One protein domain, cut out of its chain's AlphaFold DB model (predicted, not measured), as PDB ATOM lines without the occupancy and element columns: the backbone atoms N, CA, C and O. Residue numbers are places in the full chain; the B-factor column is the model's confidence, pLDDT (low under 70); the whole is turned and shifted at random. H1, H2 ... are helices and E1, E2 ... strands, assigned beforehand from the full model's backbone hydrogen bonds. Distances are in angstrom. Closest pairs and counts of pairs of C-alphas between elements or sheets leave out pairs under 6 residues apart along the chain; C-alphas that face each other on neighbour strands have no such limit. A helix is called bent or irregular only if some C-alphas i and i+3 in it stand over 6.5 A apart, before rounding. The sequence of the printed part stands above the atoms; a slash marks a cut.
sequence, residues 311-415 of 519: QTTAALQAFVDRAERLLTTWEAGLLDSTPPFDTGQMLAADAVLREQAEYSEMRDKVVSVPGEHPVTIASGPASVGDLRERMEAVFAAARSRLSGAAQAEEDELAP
ATOM      1  N   GLN A 311     -83.738   6.631 140.336       92.25
ATOM      2  CA  GLN A 311     -82.751   7.506 140.963       92.25
ATOM      3  C   GLN A 311     -81.491   7.638 140.099       92.25
ATOM      4  O   GLN A 311     -80.986   8.745 139.914       92.25
ATOM      5  N   THR A 312     -80.994   6.523 139.564       92.38
ATOM      6  CA  THR A 312     -79.831   6.482 138.670       92.38
ATOM      7  C   THR A 312     -80.158   7.151 137.344       92.38
ATOM      8  O   THR A 312     -79.339   7.907 136.831       92.38
ATOM      9  N   THR A 313     -81.374   6.953 136.830       89.75
ATOM     10  CA  THR A 313     -81.856   7.605 135.603       89.75
ATOM     11  C   THR A 313     -81.893   9.126 135.761       89.75
ATOM     12  O   THR A 313     -81.345   9.850 134.933       89.75
ATOM     13  N   ALA A 314     -82.454   9.630 136.865       90.56
ATOM     14  CA  ALA A 314     -82.491  11.065 137.143       90.56
ATOM     15  C   ALA A 314     -81.088  11.663 137.355       90.56
ATOM     16  O   ALA A 314     -80.804  12.766 136.886       90.56
ATOM     17  N   ALA A 315     -80.196  10.939 138.042       95.12
ATOM     18  CA  ALA A 315     -78.808  11.360 138.224       95.12
ATOM     19  C   ALA A 315     -78.040  11.395 136.894       95.12
ATOM     20  O   ALA A 315     -77.273  12.329 136.662       95.12
ATOM     21  N   LEU A 316     -78.267  10.405 136.023       94.75
ATOM     22  CA  LEU A 316     -77.674  10.331 134.692       94.75
ATOM     23  C   LEU A 316     -78.114  11.506 133.826       94.75
ATOM     24  O   LEU A 316     -77.252  12.180 133.271       94.75
ATOM     25  N   GLN A 317     -79.414  11.807 133.782       91.81
ATOM     26  CA  GLN A 317     -79.915  12.953 133.025       91.81
ATOM     27  C   GLN A 317     -79.295  14.267 133.518       91.81
ATOM     28  O   GLN A 317     -78.740  15.019 132.726       91.81
ATOM     29  N   ALA A 318     -79.293  14.509 134.835       93.31
ATOM     30  CA  ALA A 318     -78.715  15.729 135.400       93.31
ATOM     31  C   ALA A 318     -77.212  15.875 135.098       93.31
ATOM     32  O   ALA A 318     -76.728  16.983 134.857       93.31
ATOM     33  N   PHE A 319     -76.468  14.763 135.103       97.00
ATOM     34  CA  PHE A 319     -75.062  14.740 134.708       97.00
ATOM     35  C   PHE A 319     -74.881  15.088 133.223       97.00
ATOM     36  O   PHE A 319     -74.042  15.933 132.907       97.00
ATOM     37  N   VAL A 320     -75.667  14.469 132.334       95.62
ATOM     38  CA  VAL A 320     -75.613  14.706 130.882       95.62
ATOM     39  C   VAL A 320     -75.949  16.162 130.563       95.62
ATOM     40  O   VAL A 320     -75.134  16.829 129.932       95.62
ATOM     41  N   ASP A 321     -77.053  16.692 131.096       90.19
ATOM     42  CA  ASP A 321     -77.484  18.081 130.883       90.19
ATOM     43  C   ASP A 321     -76.406  19.085 131.323       90.19
ATOM     44  O   ASP A 321     -76.144  20.105 130.675       90.19
ATOM     45  N   ARG A 322     -75.755  18.814 132.465       95.44
ATOM     46  CA  ARG A 322     -74.697  19.683 132.988       95.44
ATOM     47  C   ARG A 322     -73.430  19.612 132.143       95.44
ATOM     48  O   ARG A 322     -72.827  20.661 131.905       95.44
ATOM     49  N   ALA A 323     -73.025  18.414 131.721       94.94
ATOM     50  CA  ALA A 323     -71.869  18.214 130.855       94.94
ATOM     51  C   ALA A 323     -72.086  18.898 129.501       94.94
ATOM     52  O   ALA A 323     -71.263  19.708 129.089       94.94
ATOM     53  N   GLU A 324     -73.229  18.656 128.860       93.62
ATOM     54  CA  GLU A 324     -73.610  19.262 127.586       93.62
ATOM     55  C   GLU A 324     -73.562  20.789 127.650       93.62
ATOM     56  O   GLU A 324     -72.873  21.412 126.846       93.62
ATOM     57  N   ARG A 325     -74.202  21.405 128.656       93.19
ATOM     58  CA  ARG A 325     -74.182  22.865 128.813       93.19
ATOM     59  C   ARG A 325     -72.761  23.420 128.862       93.19
ATOM     60  O   ARG A 325     -72.485  24.459 128.259       93.19
ATOM     61  N   LEU A 326     -71.867  22.768 129.603       92.50
ATOM     62  CA  LEU A 326     -70.484  23.218 129.734       92.50
ATOM     63  C   LEU A 326     -69.687  22.991 128.443       92.50
ATOM     64  O   LEU A 326     -68.952  23.889 128.040       92.50
ATOM     65  N   LEU A 327     -69.871  21.852 127.770       94.12
ATOM     66  CA  LEU A 327     -69.206  21.549 126.501       94.12
ATOM     67  C   LEU A 327     -69.641  22.521 125.399       94.12
ATOM     68  O   LEU A 327     -68.799  23.185 124.804       94.12
ATOM     69  N   THR A 328     -70.948  22.701 125.194       88.50
ATOM     70  CA  THR A 328     -71.487  23.615 124.176       88.50
ATOM     71  C   THR A 328     -71.045  25.058 124.400       88.50
ATOM     72  O   THR A 328     -70.782  25.777 123.440       88.50
ATOM     73  N   THR A 329     -70.949  25.495 125.659       89.81
ATOM     74  CA  THR A 329     -70.565  26.880 125.962       89.81
ATOM     75  C   THR A 329     -69.060  27.101 125.819       89.81
ATOM     76  O   THR A 329     -68.640  28.169 125.374       89.81
ATOM     77  N   TRP A 330     -68.238  26.125 126.214       91.69
ATOM     78  CA  TRP A 330     -66.828  26.391 126.500       91.69
ATOM     79  C   TRP A 330     -65.825  25.533 125.738       91.69
ATOM     80  O   TRP A 330     -64.676  25.946 125.655       91.69
ATOM     81  N   GLU A 331     -66.197  24.382 125.180       92.00
ATOM     82  CA  GLU A 331     -65.230  23.410 124.648       92.00
ATOM     83  C   GLU A 331     -64.391  23.973 123.495       92.00
ATOM     84  O   GLU A 331     -63.172  24.060 123.632       92.00
ATOM     85  N   ALA A 332     -65.016  24.448 122.412       87.75
ATOM     86  CA  ALA A 332     -64.293  25.041 121.279       87.75
ATOM     87  C   ALA A 332     -63.472  26.267 121.722       87.75
ATOM     88  O   ALA A 332     -62.295  26.420 121.398       87.75
ATOM     89  N   GLY A 333     -64.072  27.116 122.563       87.06
ATOM     90  CA  GLY A 333     -63.415  28.309 123.084       87.06
ATOM     91  C   GLY A 333     -62.224  28.012 123.995       87.06
ATOM     92  O   GLY A 333     -61.305  28.829 124.032       87.06
ATOM     93  N   LEU A 334     -62.217  26.887 124.726       89.69
ATOM     94  CA  LEU A 334     -61.170  26.494 125.680       89.69
ATOM     95  C   LEU A 334     -60.102  25.557 125.099       89.69
ATOM     96  O   LEU A 334     -58.947  25.630 125.529       89.69
ATOM     97  N   LEU A 335     -60.449  24.712 124.134       90.44
ATOM     98  CA  LEU A 335     -59.523  23.730 123.570       90.44
ATOM     99  C   LEU A 335     -58.768  24.248 122.339       90.44
ATOM    100  O   LEU A 335     -57.609  23.878 122.166       90.44
ATOM    101  N   ASP A 336     -59.357  25.151 121.547       89.81
ATOM    102  CA  ASP A 336     -58.768  25.542 120.256       89.81
ATOM    103  C   ASP A 336     -57.878  26.795 120.317       89.81
ATOM    104  O   ASP A 336     -57.094  27.046 119.399       89.81
ATOM    105  N   SER A 337     -57.957  27.601 121.382       83.88
ATOM    106  CA  SER A 337     -57.150  28.830 121.473       83.88
ATOM    107  C   SER A 337     -55.730  28.566 121.972       83.88
ATOM    108  O   SER A 337     -55.518  27.925 123.004       83.88
ATOM    109  N   THR A 338     -54.758  29.174 121.298       84.75
ATOM    110  CA  THR A 338     -53.358  29.260 121.733       84.75
ATOM    111  C   THR A 338     -53.069  30.606 122.414       84.75
ATOM    112  O   THR A 338     -53.693  31.597 122.037       84.75
ATOM    113  N   PRO A 339     -52.113  30.684 123.361       81.69
ATOM    114  CA  PRO A 339     -51.678  31.955 123.949       81.69
ATOM    115  C   PRO A 339     -51.166  32.965 122.893       81.69
ATOM    116  O   PRO A 339     -50.661  32.531 121.852       81.69
ATOM    117  N   PRO A 340     -51.196  34.284 123.174       85.62
ATOM    118  CA  PRO A 340     -51.701  34.915 124.399       85.62
ATOM    119  C   PRO A 340     -53.234  34.903 124.466       85.62
ATOM    120  O   PRO A 340     -53.907  34.952 123.438       85.62
ATOM    121  N   PHE A 341     -53.780  34.830 125.680       85.00
ATOM    122  CA  PHE A 341     -55.226  34.828 125.903       85.00
ATOM    123  C   PHE A 341     -55.729  36.241 126.194       85.00
ATOM    124  O   PHE A 341     -55.098  36.976 126.951       85.00
ATOM    125  N   ASP A 342     -56.873  36.612 125.623       86.62
ATOM    126  CA  ASP A 342     -57.516  37.890 125.935       86.62
ATOM    127  C   ASP A 342     -58.288  37.851 127.274       86.62
ATOM    128  O   ASP A 342     -58.530  36.793 127.868       86.62
ATOM    129  N   THR A 343     -58.701  39.021 127.772       83.12
ATOM    130  CA  THR A 343     -59.440  39.147 129.040       83.12
ATOM    131  C   THR A 343     -60.758  38.363 129.041       83.12
ATOM    132  O   THR A 343     -61.142  37.807 130.070       83.12
ATOM    133  N   GLY A 344     -61.454  38.280 127.904       85.38
ATOM    134  CA  GLY A 344     -62.696  37.519 127.787       85.38
ATOM    135  C   GLY A 344     -62.455  36.017 127.941       85.38
ATOM    136  O   GLY A 344     -63.172  35.344 128.679       85.38
ATOM    137  N   GLN A 345     -61.393  35.504 127.320       87.69
ATOM    138  CA  GLN A 345     -60.964  34.108 127.425       87.69
ATOM    139  C   GLN A 345     -60.512  33.740 128.846       87.69
ATOM    140  O   GLN A 345     -60.730  32.611 129.292       87.69
ATOM    141  N   MET A 346     -59.926  34.689 129.574       91.25
ATOM    142  CA  MET A 346     -59.551  34.523 130.980       91.25
ATOM    143  C   MET A 346     -60.768  34.465 131.907       91.25
ATOM    144  O   MET A 346     -60.865  33.569 132.749       91.25
ATOM    145  N   LEU A 347     -61.738  35.362 131.714       87.12
ATOM    146  CA  LEU A 347     -63.004  35.339 132.452       87.12
ATOM    147  C   LEU A 347     -63.804  34.059 132.175       87.12
ATOM    148  O   LEU A 347     -64.405  33.500 133.090       87.12
ATOM    149  N   ALA A 348     -63.773  33.571 130.934       89.12
ATOM    150  CA  ALA A 348     -64.358  32.292 130.548       89.12
ATOM    151  C   ALA A 348     -63.716  31.113 131.298       89.12
ATOM    152  O   ALA A 348     -64.420  30.280 131.869       89.12
ATOM    153  N   ALA A 349     -62.380  31.058 131.347       93.19
ATOM    154  CA  ALA A 349     -61.656  30.015 132.068       93.19
ATOM    155  C   ALA A 349     -61.976  30.021 133.576       93.19
ATOM    156  O   ALA A 349     -62.238  28.963 134.150       93.19
ATOM    157  N   ASP A 350     -62.022  31.197 134.209       93.69
ATOM    158  CA  ASP A 350     -62.411  31.325 135.619       93.69
ATOM    159  C   ASP A 350     -63.868  30.896 135.861       93.69
ATOM    160  O   ASP A 350     -64.150  30.139 136.794       93.69
ATOM    161  N   ALA A 351     -64.795  31.295 134.982       92.88
ATOM    162  CA  ALA A 351     -66.195  30.885 135.060       92.88
ATOM    163  C   ALA A 351     -66.348  29.358 135.013       92.88
ATOM    164  O   ALA A 351     -67.090  28.801 135.818       92.88
ATOM    165  N   VAL A 352     -65.608  28.673 134.136       95.50
ATOM    166  CA  VAL A 352     -65.624  27.204 134.042       95.50
ATOM    167  C   VAL A 352     -65.111  26.543 135.317       95.50
ATOM    168  O   VAL A 352     -65.717  25.584 135.794       95.50
ATOM    169  N   LEU A 353     -64.030  27.044 135.920       96.81
ATOM    170  CA  LEU A 353     -63.477  26.431 137.134       96.81
ATOM    171  C   LEU A 353     -64.387  26.570 138.357       96.81
ATOM    172  O   LEU A 353     -64.388  25.678 139.207       96.81
ATOM    173  N   ARG A 354     -65.216  27.618 138.429       94.94
ATOM    174  CA  ARG A 354     -66.236  27.750 139.488       94.94
ATOM    175  C   ARG A 354     -67.275  26.625 139.450       94.94
ATOM    176  O   ARG A 354     -67.827  26.280 140.490       94.94
ATOM    177  N   GLU A 355     -67.484  26.015 138.286       95.62
ATOM    178  CA  GLU A 355     -68.465  24.944 138.070       95.62
ATOM    179  C   GLU A 355     -67.916  23.548 138.407       95.62
ATOM    180  O   GLU A 355     -68.671  22.577 138.495       95.62
ATOM    181  N   GLN A 356     -66.599  23.423 138.614       96.75
ATOM    182  CA  GLN A 356     -65.927  22.129 138.734       96.75
ATOM    183  C   GLN A 356     -66.411  21.306 139.938       96.75
ATOM    184  O   GLN A 356     -66.544  20.081 139.842       96.75
ATOM    185  N   ALA A 357     -66.670  21.957 141.075       95.81
ATOM    186  CA  ALA A 357     -67.084  21.274 142.300       95.81
ATOM    187  C   ALA A 357     -68.469  20.625 142.153       95.81
ATOM    188  O   ALA A 357     -68.635  19.450 142.473       95.81
ATOM    189  N   GLU A 358     -69.437  21.368 141.611       94.50
ATOM    190  CA  GLU A 358     -70.794  20.866 141.374       94.50
ATOM    191  C   GLU A 358     -70.799  19.753 140.317       94.50
ATOM    192  O   GLU A 358     -71.414  18.704 140.520       94.50
ATOM    193  N   TYR A 359     -70.054  19.932 139.219       96.25
ATOM    194  CA  TYR A 359     -69.905  18.894 138.197       96.25
ATOM    195  C   TYR A 359     -69.329  17.592 138.777       96.25
ATOM    196  O   TYR A 359     -69.826  16.505 138.480       96.25
ATOM    197  N   SER A 360     -68.310  17.689 139.637       96.62
ATOM    198  CA  SER A 360     -67.688  16.518 140.269       96.62
ATOM    199  C   SER A 360     -68.683  15.748 141.144       96.62
ATOM    200  O   SER A 360     -68.730  14.522 141.074       96.62
ATOM    201  N   GLU A 361     -69.536  16.448 141.900       96.31
ATOM    202  CA  GLU A 361     -70.591  15.816 142.702       96.31
ATOM    203  C   GLU A 361     -71.605  15.059 141.823       96.31
ATOM    204  O   GLU A 361     -72.022  13.949 142.162       96.31
ATOM    205  N   MET A 362     -71.999  15.629 140.679       96.12
ATOM    206  CA  MET A 362     -72.906  14.973 139.728       96.12
ATOM    207  C   MET A 362     -72.263  13.748 139.076       96.12
ATOM    208  O   MET A 362     -72.890  12.692 138.999       96.12
ATOM    209  N   ARG A 363     -70.997  13.861 138.663       96.81
ATOM    210  CA  ARG A 363     -70.214  12.755 138.095       96.81
ATOM    211  C   ARG A 363     -70.145  11.566 139.054       96.81
ATOM    212  O   ARG A 363     -70.305  10.423 138.630       96.81
ATOM    213  N   ASP A 364     -69.938  11.827 140.341       96.88
ATOM    214  CA  ASP A 364     -69.814  10.775 141.351       96.88
ATOM    215  C   ASP A 364     -71.157  10.055 141.603       96.88
ATOM    216  O   ASP A 364     -71.170   8.852 141.872       96.88
ATOM    217  N   LYS A 365     -72.304  10.735 141.424       95.56
ATOM    218  CA  LYS A 365     -73.649  10.122 141.511       95.56
ATOM    219  C   LYS A 365     -73.942   9.126 140.386       95.56
ATOM    220  O   LYS A 365     -74.790   8.257 140.566       95.56
ATOM    221  N   VAL A 366     -73.238   9.218 139.257       96.00
ATOM    222  CA  VAL A 366     -73.426   8.344 138.082       96.00
ATOM    223  C   VAL A 366     -72.290   7.333 137.905       96.00
ATOM    224  O   VAL A 366     -72.161   6.719 136.848       96.00
ATOM    225  N   VAL A 367     -71.444   7.136 138.921       95.94
ATOM    226  CA  VAL A 367     -70.267   6.248 138.844       95.94
ATOM    227  C   VAL A 367     -70.623   4.785 138.543       95.94
ATOM    228  O   VAL A 367     -69.817   4.063 137.960       95.94
ATOM    229  N   SER A 368     -71.831   4.346 138.911       93.19
ATOM    230  CA  SER A 368     -72.353   3.003 138.630       93.19
ATOM    231  C   SER A 368     -72.753   2.792 137.166       93.19
ATOM    232  O   SER A 368     -72.892   1.644 136.743       93.19
ATOM    233  N   VAL A 369     -72.930   3.868 136.391       94.19
ATOM    234  CA  VAL A 369     -73.262   3.796 134.966       94.19
ATOM    235  C   VAL A 369     -71.995   3.427 134.180       94.19
ATOM    236  O   VAL A 369     -70.982   4.134 134.306       94.19
ATOM    237  N   PRO A 370     -72.009   2.335 133.383       94.50
ATOM    238  CA  PRO A 370     -70.867   1.936 132.564       94.50
ATOM    239  C   PRO A 370     -70.396   3.076 131.660       94.50
ATOM    240  O   PRO A 370     -71.218   3.791 131.098       94.50
ATOM    241  N   GLY A 371     -69.080   3.226 131.486       92.38
ATOM    242  CA  GLY A 371     -68.523   4.262 130.607       92.38
ATOM    243  C   GLY A 371     -69.056   4.166 129.176       92.38
ATOM    244  O   GLY A 371     -69.435   5.179 128.613       92.38
ATOM    245  N   GLU A 372     -69.197   2.942 128.662       93.25
ATOM    246  CA  GLU A 372     -69.733   2.620 127.328       93.25
ATOM    247  C   GLU A 372     -71.247   2.857 127.183       93.25
ATOM    248  O   GLU A 372     -71.815   2.586 126.126       93.25
ATOM    249  N   HIS A 373     -71.943   3.276 128.248       89.88
ATOM    250  CA  HIS A 373     -73.374   3.537 128.161       89.88
ATOM    251  C   HIS A 373     -73.616   4.692 127.177       89.88
ATOM    252  O   HIS A 373     -73.060   5.776 127.391       89.88
ATOM    253  N   PRO A 374     -74.405   4.466 126.109       88.19
ATOM    254  CA  PRO A 374     -74.655   5.493 125.121       88.19
ATOM    255  C   PRO A 374     -75.481   6.607 125.751       88.19
ATOM    256  O   PRO A 374     -76.472   6.366 126.432       88.19
ATOM    257  N   VAL A 375     -75.059   7.830 125.494       88.69
ATOM    258  CA  VAL A 375     -75.806   9.048 125.778       88.69
ATOM    259  C   VAL A 375     -75.762   9.897 124.528       88.69
ATOM    260  O   VAL A 375     -74.899   9.723 123.665       88.69
ATOM    261  N   THR A 376     -76.668  10.846 124.418       83.38
ATOM    262  CA  THR A 376     -76.631  11.740 123.276       83.38
ATOM    263  C   THR A 376     -76.775  13.163 123.771       83.38
ATOM    264  O   THR A 376     -77.581  13.454 124.650       83.38
ATOM    265  N   ILE A 377     -75.922  14.021 123.229       86.50
ATOM    266  CA  ILE A 377     -75.822  15.447 123.533       86.50
ATOM    267  C   ILE A 377     -75.921  16.224 122.215       86.50
ATOM    268  O   ILE A 377     -75.882  15.630 121.136       86.50
ATOM    269  N   ALA A 378     -75.993  17.550 122.266       76.94
ATOM    270  CA  ALA A 378     -76.131  18.423 121.102       76.94
ATOM    271  C   ALA A 378     -75.020  18.232 120.059       76.94
ATOM    272  O   ALA A 378     -75.258  18.419 118.871       76.94
ATOM    273  N   SER A 379     -73.812  17.825 120.476       73.50
ATOM    274  CA  SER A 379     -72.702  17.535 119.555       73.50
ATOM    275  C   SER A 379     -72.786  16.152 118.890       73.50
ATOM    276  O   SER A 379     -71.853  15.768 118.190       73.50
ATOM    277  N   GLY A 380     -73.846  15.379 119.143       78.12
ATOM    278  CA  GLY A 380     -74.060  14.035 118.609       78.12
ATOM    279  C   GLY A 380     -73.938  12.911 119.652       78.12
ATOM    280  O   GLY A 380     -73.880  13.167 120.861       78.12
ATOM    281  N   PRO A 381     -73.929  11.644 119.192       81.69
ATOM    282  CA  PRO A 381     -73.785  10.470 120.051       81.69
ATOM    283  C   PRO A 381     -72.465  10.479 120.823       81.69
ATOM    284  O   PRO A 381     -71.414  10.785 120.262       81.69
ATOM    285  N   ALA A 382     -72.524  10.094 122.092       90.50
ATOM    286  CA  ALA A 382     -71.377   9.979 122.978       90.50
ATOM    287  C   ALA A 382     -71.560   8.795 123.935       90.50
ATOM    288  O   ALA A 382     -72.613   8.157 124.001       90.50
ATOM    289  N   SER A 383     -70.529   8.499 124.708       94.88
ATOM    290  CA  SER A 383     -70.623   7.627 125.871       94.88
ATOM    291  C   SER A 383     -70.538   8.445 127.164       94.88
ATOM    292  O   SER A 383     -69.997   9.555 127.191       94.88
ATOM    293  N   VAL A 384     -71.046   7.907 128.275       95.69
ATOM    294  CA  VAL A 384     -70.831   8.518 129.602       95.69
ATOM    295  C   VAL A 384     -69.331   8.679 129.892       95.69
ATOM    296  O   VAL A 384     -68.924   9.641 130.545       95.69
ATOM    297  N   GLY A 385     -68.501   7.750 129.406       95.94
ATOM    298  CA  GLY A 385     -67.042   7.835 129.452       95.94
ATOM    299  C   GLY A 385     -66.501   9.043 128.687       95.94
ATOM    300  O   GLY A 385     -65.729   9.813 129.258       95.94
ATOM    301  N   ASP A 386     -66.975   9.257 127.458       95.88
ATOM    302  CA  ASP A 386     -66.541  10.360 126.591       95.88
ATOM    303  C   ASP A 386     -66.856  11.716 127.227       95.88
ATOM    304  O   ASP A 386     -66.015  12.613 127.240       95.88
ATOM    305  N   LEU A 387     -68.055  11.869 127.806       96.81
ATOM    306  CA  LEU A 387     -68.441  13.108 128.489       96.81
ATOM    307  C   LEU A 387     -67.518  13.412 129.673       96.81
ATOM    308  O   LEU A 387     -67.119  14.560 129.869       96.81
ATOM    309  N   ARG A 388     -67.145  12.387 130.451       97.62
ATOM    310  CA  ARG A 388     -66.208  12.545 131.574       97.62
ATOM    311  C   ARG A 388     -64.842  13.009 131.083       97.62
ATOM    312  O   ARG A 388     -64.306  13.959 131.643       97.62
ATOM    313  N   GLU A 389     -64.306  12.364 130.050       97.25
ATOM    314  CA  GLU A 389     -62.997  12.697 129.483       97.25
ATOM    315  C   GLU A 389     -62.962  14.125 128.922       97.25
ATOM    316  O   GLU A 389     -62.087  14.912 129.293       97.25
ATOM    317  N   ARG A 390     -63.951  14.493 128.101       96.94
ATOM    318  CA  ARG A 390     -64.048  15.832 127.497       96.94
ATOM    319  C   ARG A 390     -64.153  16.929 128.551       96.94
ATOM    320  O   ARG A 390     -63.463  17.943 128.466       96.94
ATOM    321  N   MET A 391     -64.954  16.718 129.593       97.75
ATOM    322  CA  MET A 391     -65.079  17.688 130.682       97.75
ATOM    323  C   MET A 391     -63.793  17.845 131.498       97.75
ATOM    324  O   MET A 391     -63.433  18.966 131.859       97.75
ATOM    325  N   GLU A 392     -63.063  16.759 131.766       97.19
ATOM    326  CA  GLU A 392     -61.748  16.858 132.416       97.19
ATOM    327  C   GLU A 392     -60.745  17.626 131.542       97.19
ATOM    328  O   GLU A 392     -59.985  18.447 132.066       97.19
ATOM    329  N   ALA A 393     -60.783  17.434 130.219       96.31
ATOM    330  CA  ALA A 393     -59.974  18.208 129.277       96.31
ATOM    331  C   ALA A 393     -60.320  19.706 129.320       96.31
ATOM    332  O   ALA A 393     -59.418  20.541 129.407       96.31
ATOM    333  N   VAL A 394     -61.610  20.055 129.362       96.81
ATOM    334  CA  VAL A 394     -62.087  21.440 129.508       96.81
ATOM    335  C   VAL A 394     -61.584  22.081 130.809       96.81
ATOM    336  O   VAL A 394     -61.026  23.182 130.777       96.81
ATOM    337  N   PHE A 395     -61.694  21.401 131.957       97.69
ATOM    338  CA  PHE A 395     -61.170  21.929 133.226       97.69
ATOM    339  C   PHE A 395     -59.641  22.050 133.231       97.69
ATOM    340  O   PHE A 395     -59.094  22.996 133.805       97.69
ATOM    341  N   ALA A 396     -58.932  21.101 132.615       96.38
ATOM    342  CA  ALA A 396     -57.481  21.158 132.487       96.38
ATOM    343  C   ALA A 396     -57.038  22.350 131.625       96.38
ATOM    344  O   ALA A 396     -56.136  23.088 132.030       96.38
ATOM    345  N   ALA A 397     -57.710  22.584 130.496       95.00
ATOM    346  CA  ALA A 397     -57.456  23.727 129.629       95.00
ATOM    347  C   ALA A 397     -57.710  25.053 130.357       95.00
ATOM    348  O   ALA A 397     -56.839  25.922 130.358       95.00
ATOM    349  N   ALA A 398     -58.839  25.187 131.063       96.25
ATOM    350  CA  ALA A 398     -59.144  26.381 131.853       96.25
ATOM    351  C   ALA A 398     -58.055  26.689 132.901       96.25
ATOM    352  O   ALA A 398     -57.570  27.820 132.969       96.25
ATOM    353  N   ARG A 399     -57.593  25.682 133.665       96.31
ATOM    354  CA  ARG A 399     -56.468  25.850 134.609       96.31
ATOM    355  C   ARG A 399     -55.196  26.311 133.906       96.31
ATOM    356  O   ARG A 399     -54.568  27.258 134.368       96.31
ATOM    357  N   SER A 400     -54.844  25.659 132.797       92.12
ATOM    358  CA  SER A 400     -53.638  25.983 132.029       92.12
ATOM    359  C   SER A 400     -53.647  27.423 131.520       92.12
ATOM    360  O   SER A 400     -52.598  28.066 131.497       92.12
ATOM    361  N   ARG A 401     -54.812  27.938 131.117       93.31
ATOM    362  CA  ARG A 401     -54.962  29.325 130.658       93.31
ATOM    363  C   ARG A 401     -54.728  30.320 131.776       93.31
ATOM    364  O   ARG A 401     -53.906  31.215 131.610       93.31
ATOM    365  N   LEU A 402     -55.390  30.123 132.918       92.06
ATOM    366  CA  LEU A 402     -55.238  31.021 134.060       92.06
ATOM    367  C   LEU A 402     -53.792  31.059 134.563       92.06
ATOM    368  O   LEU A 402     -53.253  32.138 134.790       92.06
ATOM    369  N   SER A 403     -53.138  29.897 134.674       90.44
ATOM    370  CA  SER A 403     -51.724  29.846 135.057       90.44
ATOM    371  C   SER A 403     -50.808  30.465 134.000       90.44
ATOM    372  O   SER A 403     -49.847  31.141 134.350       90.44
ATOM    373  N   GLY A 404     -51.095  30.246 132.713       88.25
ATOM    374  CA  GLY A 404     -50.281  30.764 131.614       88.25
ATOM    375  C   GLY A 404     -50.344  32.285 131.493       88.25
ATOM    376  O   GLY A 404     -49.320  32.915 131.265       88.25
ATOM    377  N   ALA A 405     -51.520  32.881 131.689       87.12
ATOM    378  CA  ALA A 405     -51.673  34.332 131.673       87.12
ATOM    379  C   ALA A 405     -51.039  35.002 132.897       87.12
ATOM    380  O   ALA A 405     -50.392  36.029 132.732       87.12
ATOM    381  N   ALA A 406     -51.151  34.403 134.090       85.81
ATOM    382  CA  ALA A 406     -50.473  34.929 135.276       85.81
ATOM    383  C   ALA A 406     -48.944  34.913 135.096       85.81
ATOM    384  O   ALA A 406     -48.271  35.878 135.445       85.81
ATOM    385  N   GLN A 407     -48.403  33.849 134.488       87.50
ATOM    386  CA  GLN A 407     -46.979  33.774 134.155       87.50
ATOM    387  C   GLN A 407     -46.585  34.792 133.080       87.50
ATOM    388  O   GLN A 407     -45.553  35.433 133.213       87.50
ATOM    389  N   ALA A 408     -47.390  34.962 132.027       86.19
ATOM    390  CA  ALA A 408     -47.107  35.936 130.973       86.19
ATOM    391  C   ALA A 408     -47.107  37.378 131.510       86.19
ATOM    392  O   ALA A 408     -46.233  38.160 131.149       86.19
ATOM    393  N   GLU A 409     -48.044  37.707 132.403       87.50
ATOM    394  CA  GLU A 409     -48.065  38.979 133.127       87.50
ATOM    395  C   GLU A 409     -46.826  39.136 134.022       87.50
ATOM    396  O   GLU A 409     -46.193  40.190 134.033       87.50
ATOM    397  N   GLU A 410     -46.434  38.088 134.750       89.88
ATOM    398  CA  GLU A 410     -45.214  38.111 135.556       89.88
ATOM    399  C   GLU A 410     -43.961  38.340 134.696       89.88
ATOM    400  O   GLU A 410     -43.131  39.179 135.049       89.88
ATOM    401  N   ASP A 411     -43.861  37.660 133.553       90.19
ATOM    402  CA  ASP A 411     -42.752  37.767 132.602       90.19
ATOM    403  C   ASP A 411     -42.694  39.157 131.940       90.19
ATOM    404  O   ASP A 411     -41.605  39.710 131.768       90.19
ATOM    405  N   GLU A 412     -43.846  39.750 131.601       89.31
ATOM    406  CA  GLU A 412     -43.951  41.104 131.033       89.31
ATOM    407  C   GLU A 412     -43.531  42.183 132.042       89.31
ATOM    408  O   GLU A 412     -42.835  43.140 131.690       89.31
ATOM    409  N   LEU A 413     -43.918  42.025 133.311       93.00
ATOM    410  CA  LEU A 413     -43.627  42.989 134.374       93.00
ATOM    411  C   LEU A 413     -42.237  42.787 135.006       93.00
ATOM    412  O   LEU A 413     -41.712  43.704 135.645       93.00
ATOM    413  N   ALA A 414     -41.603  41.622 134.827       95.75
ATOM    414  CA  ALA A 414     -40.301  41.300 135.418       95.75
ATOM    415  C   ALA A 414     -39.178  42.310 135.079       95.75
ATOM    416  O   ALA A 414     -38.453  42.699 136.001       95.75
ATOM    417  N   PRO A 415     -39.023  42.805 133.831       96.69
ATOM    418  CA  PRO A 415     -38.036  43.838 133.507       96.69
ATOM    419  C   PRO A 415     -38.233  45.147 134.285       96.69
ATOM    420  O   PRO A 415     -37.255  45.758 134.712       96.69
TER     421      PRO A 415
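Overview. This is residues 311 to 415 of the 519 residues of an uncharacterized protein of Herbiconiux ginsengi (UniProt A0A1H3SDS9). A rod built along one long helix, H4: H1 runs along one half of it, H2 and then H3 fold back past H1, and a small hairpin of E1 and E2 packs on H1 near the end where H4 begins. Residues 409 to 415 of H4 stick out at the other end. The printed part has 105 residues, mostly helix, in the order H1, H2, H3, E1, E2, H4, with E1 and E2 antiparallel. It is only just loose, close to compact, with a radius of gyration of the C-alphas of 15.8 A and spans of 57 by 24 by 19 A.

Along the chain. H1, residues 311 to 335, begins at C-alpha (-82.751, 7.506, 140.963) and is 33.2 A long. It has a kink of 46 degrees near residue 329 and is irregular, with C-alphas 329 and 332 8.0 A apart. H2 is residues 343 to 354 and H3 residues 356 to 365. E1 is residues 374 to 377 and E2 residues 380 to 383. H4, residues 384 to 415, is 48.4 A long, ends at C-alpha (-38.036, 43.838, 133.507) and is only just irregular, with C-alphas 412 and 415 7.0 A apart.

Arrangement. H1, H3 and H4 form an up-and-down bundle, each running against the one before it. H1, the hub, touches H3 with residues 312 to 323 alone, closest at the C-alphas of Phe 319 and Met 362, 5.5 A. H1 and H2 are a helical hairpin, closest at C-alphas 334 and 349, 7.3 A. H4 touches H1, closest at C-alphas 397 and 334, 6.1 A, and H2, closest at C-alphas 398 and 349, 4.4 A. In the hairpin of E1 and E2, N 375 and O 382 are 2.9 A apart, within hydrogen-bond range. In H2 and H3 every O i to N i+4 pair is within range; H1 has 19 of 21 and H4 27 of 28.

Size, cuts and confidence. The C-alphas of Gln 311 and Pro 415, the two farthest apart, are 58.1 A apart. The printed part has no cut, no link is long, and no printed residue is under 70 in pLDDT.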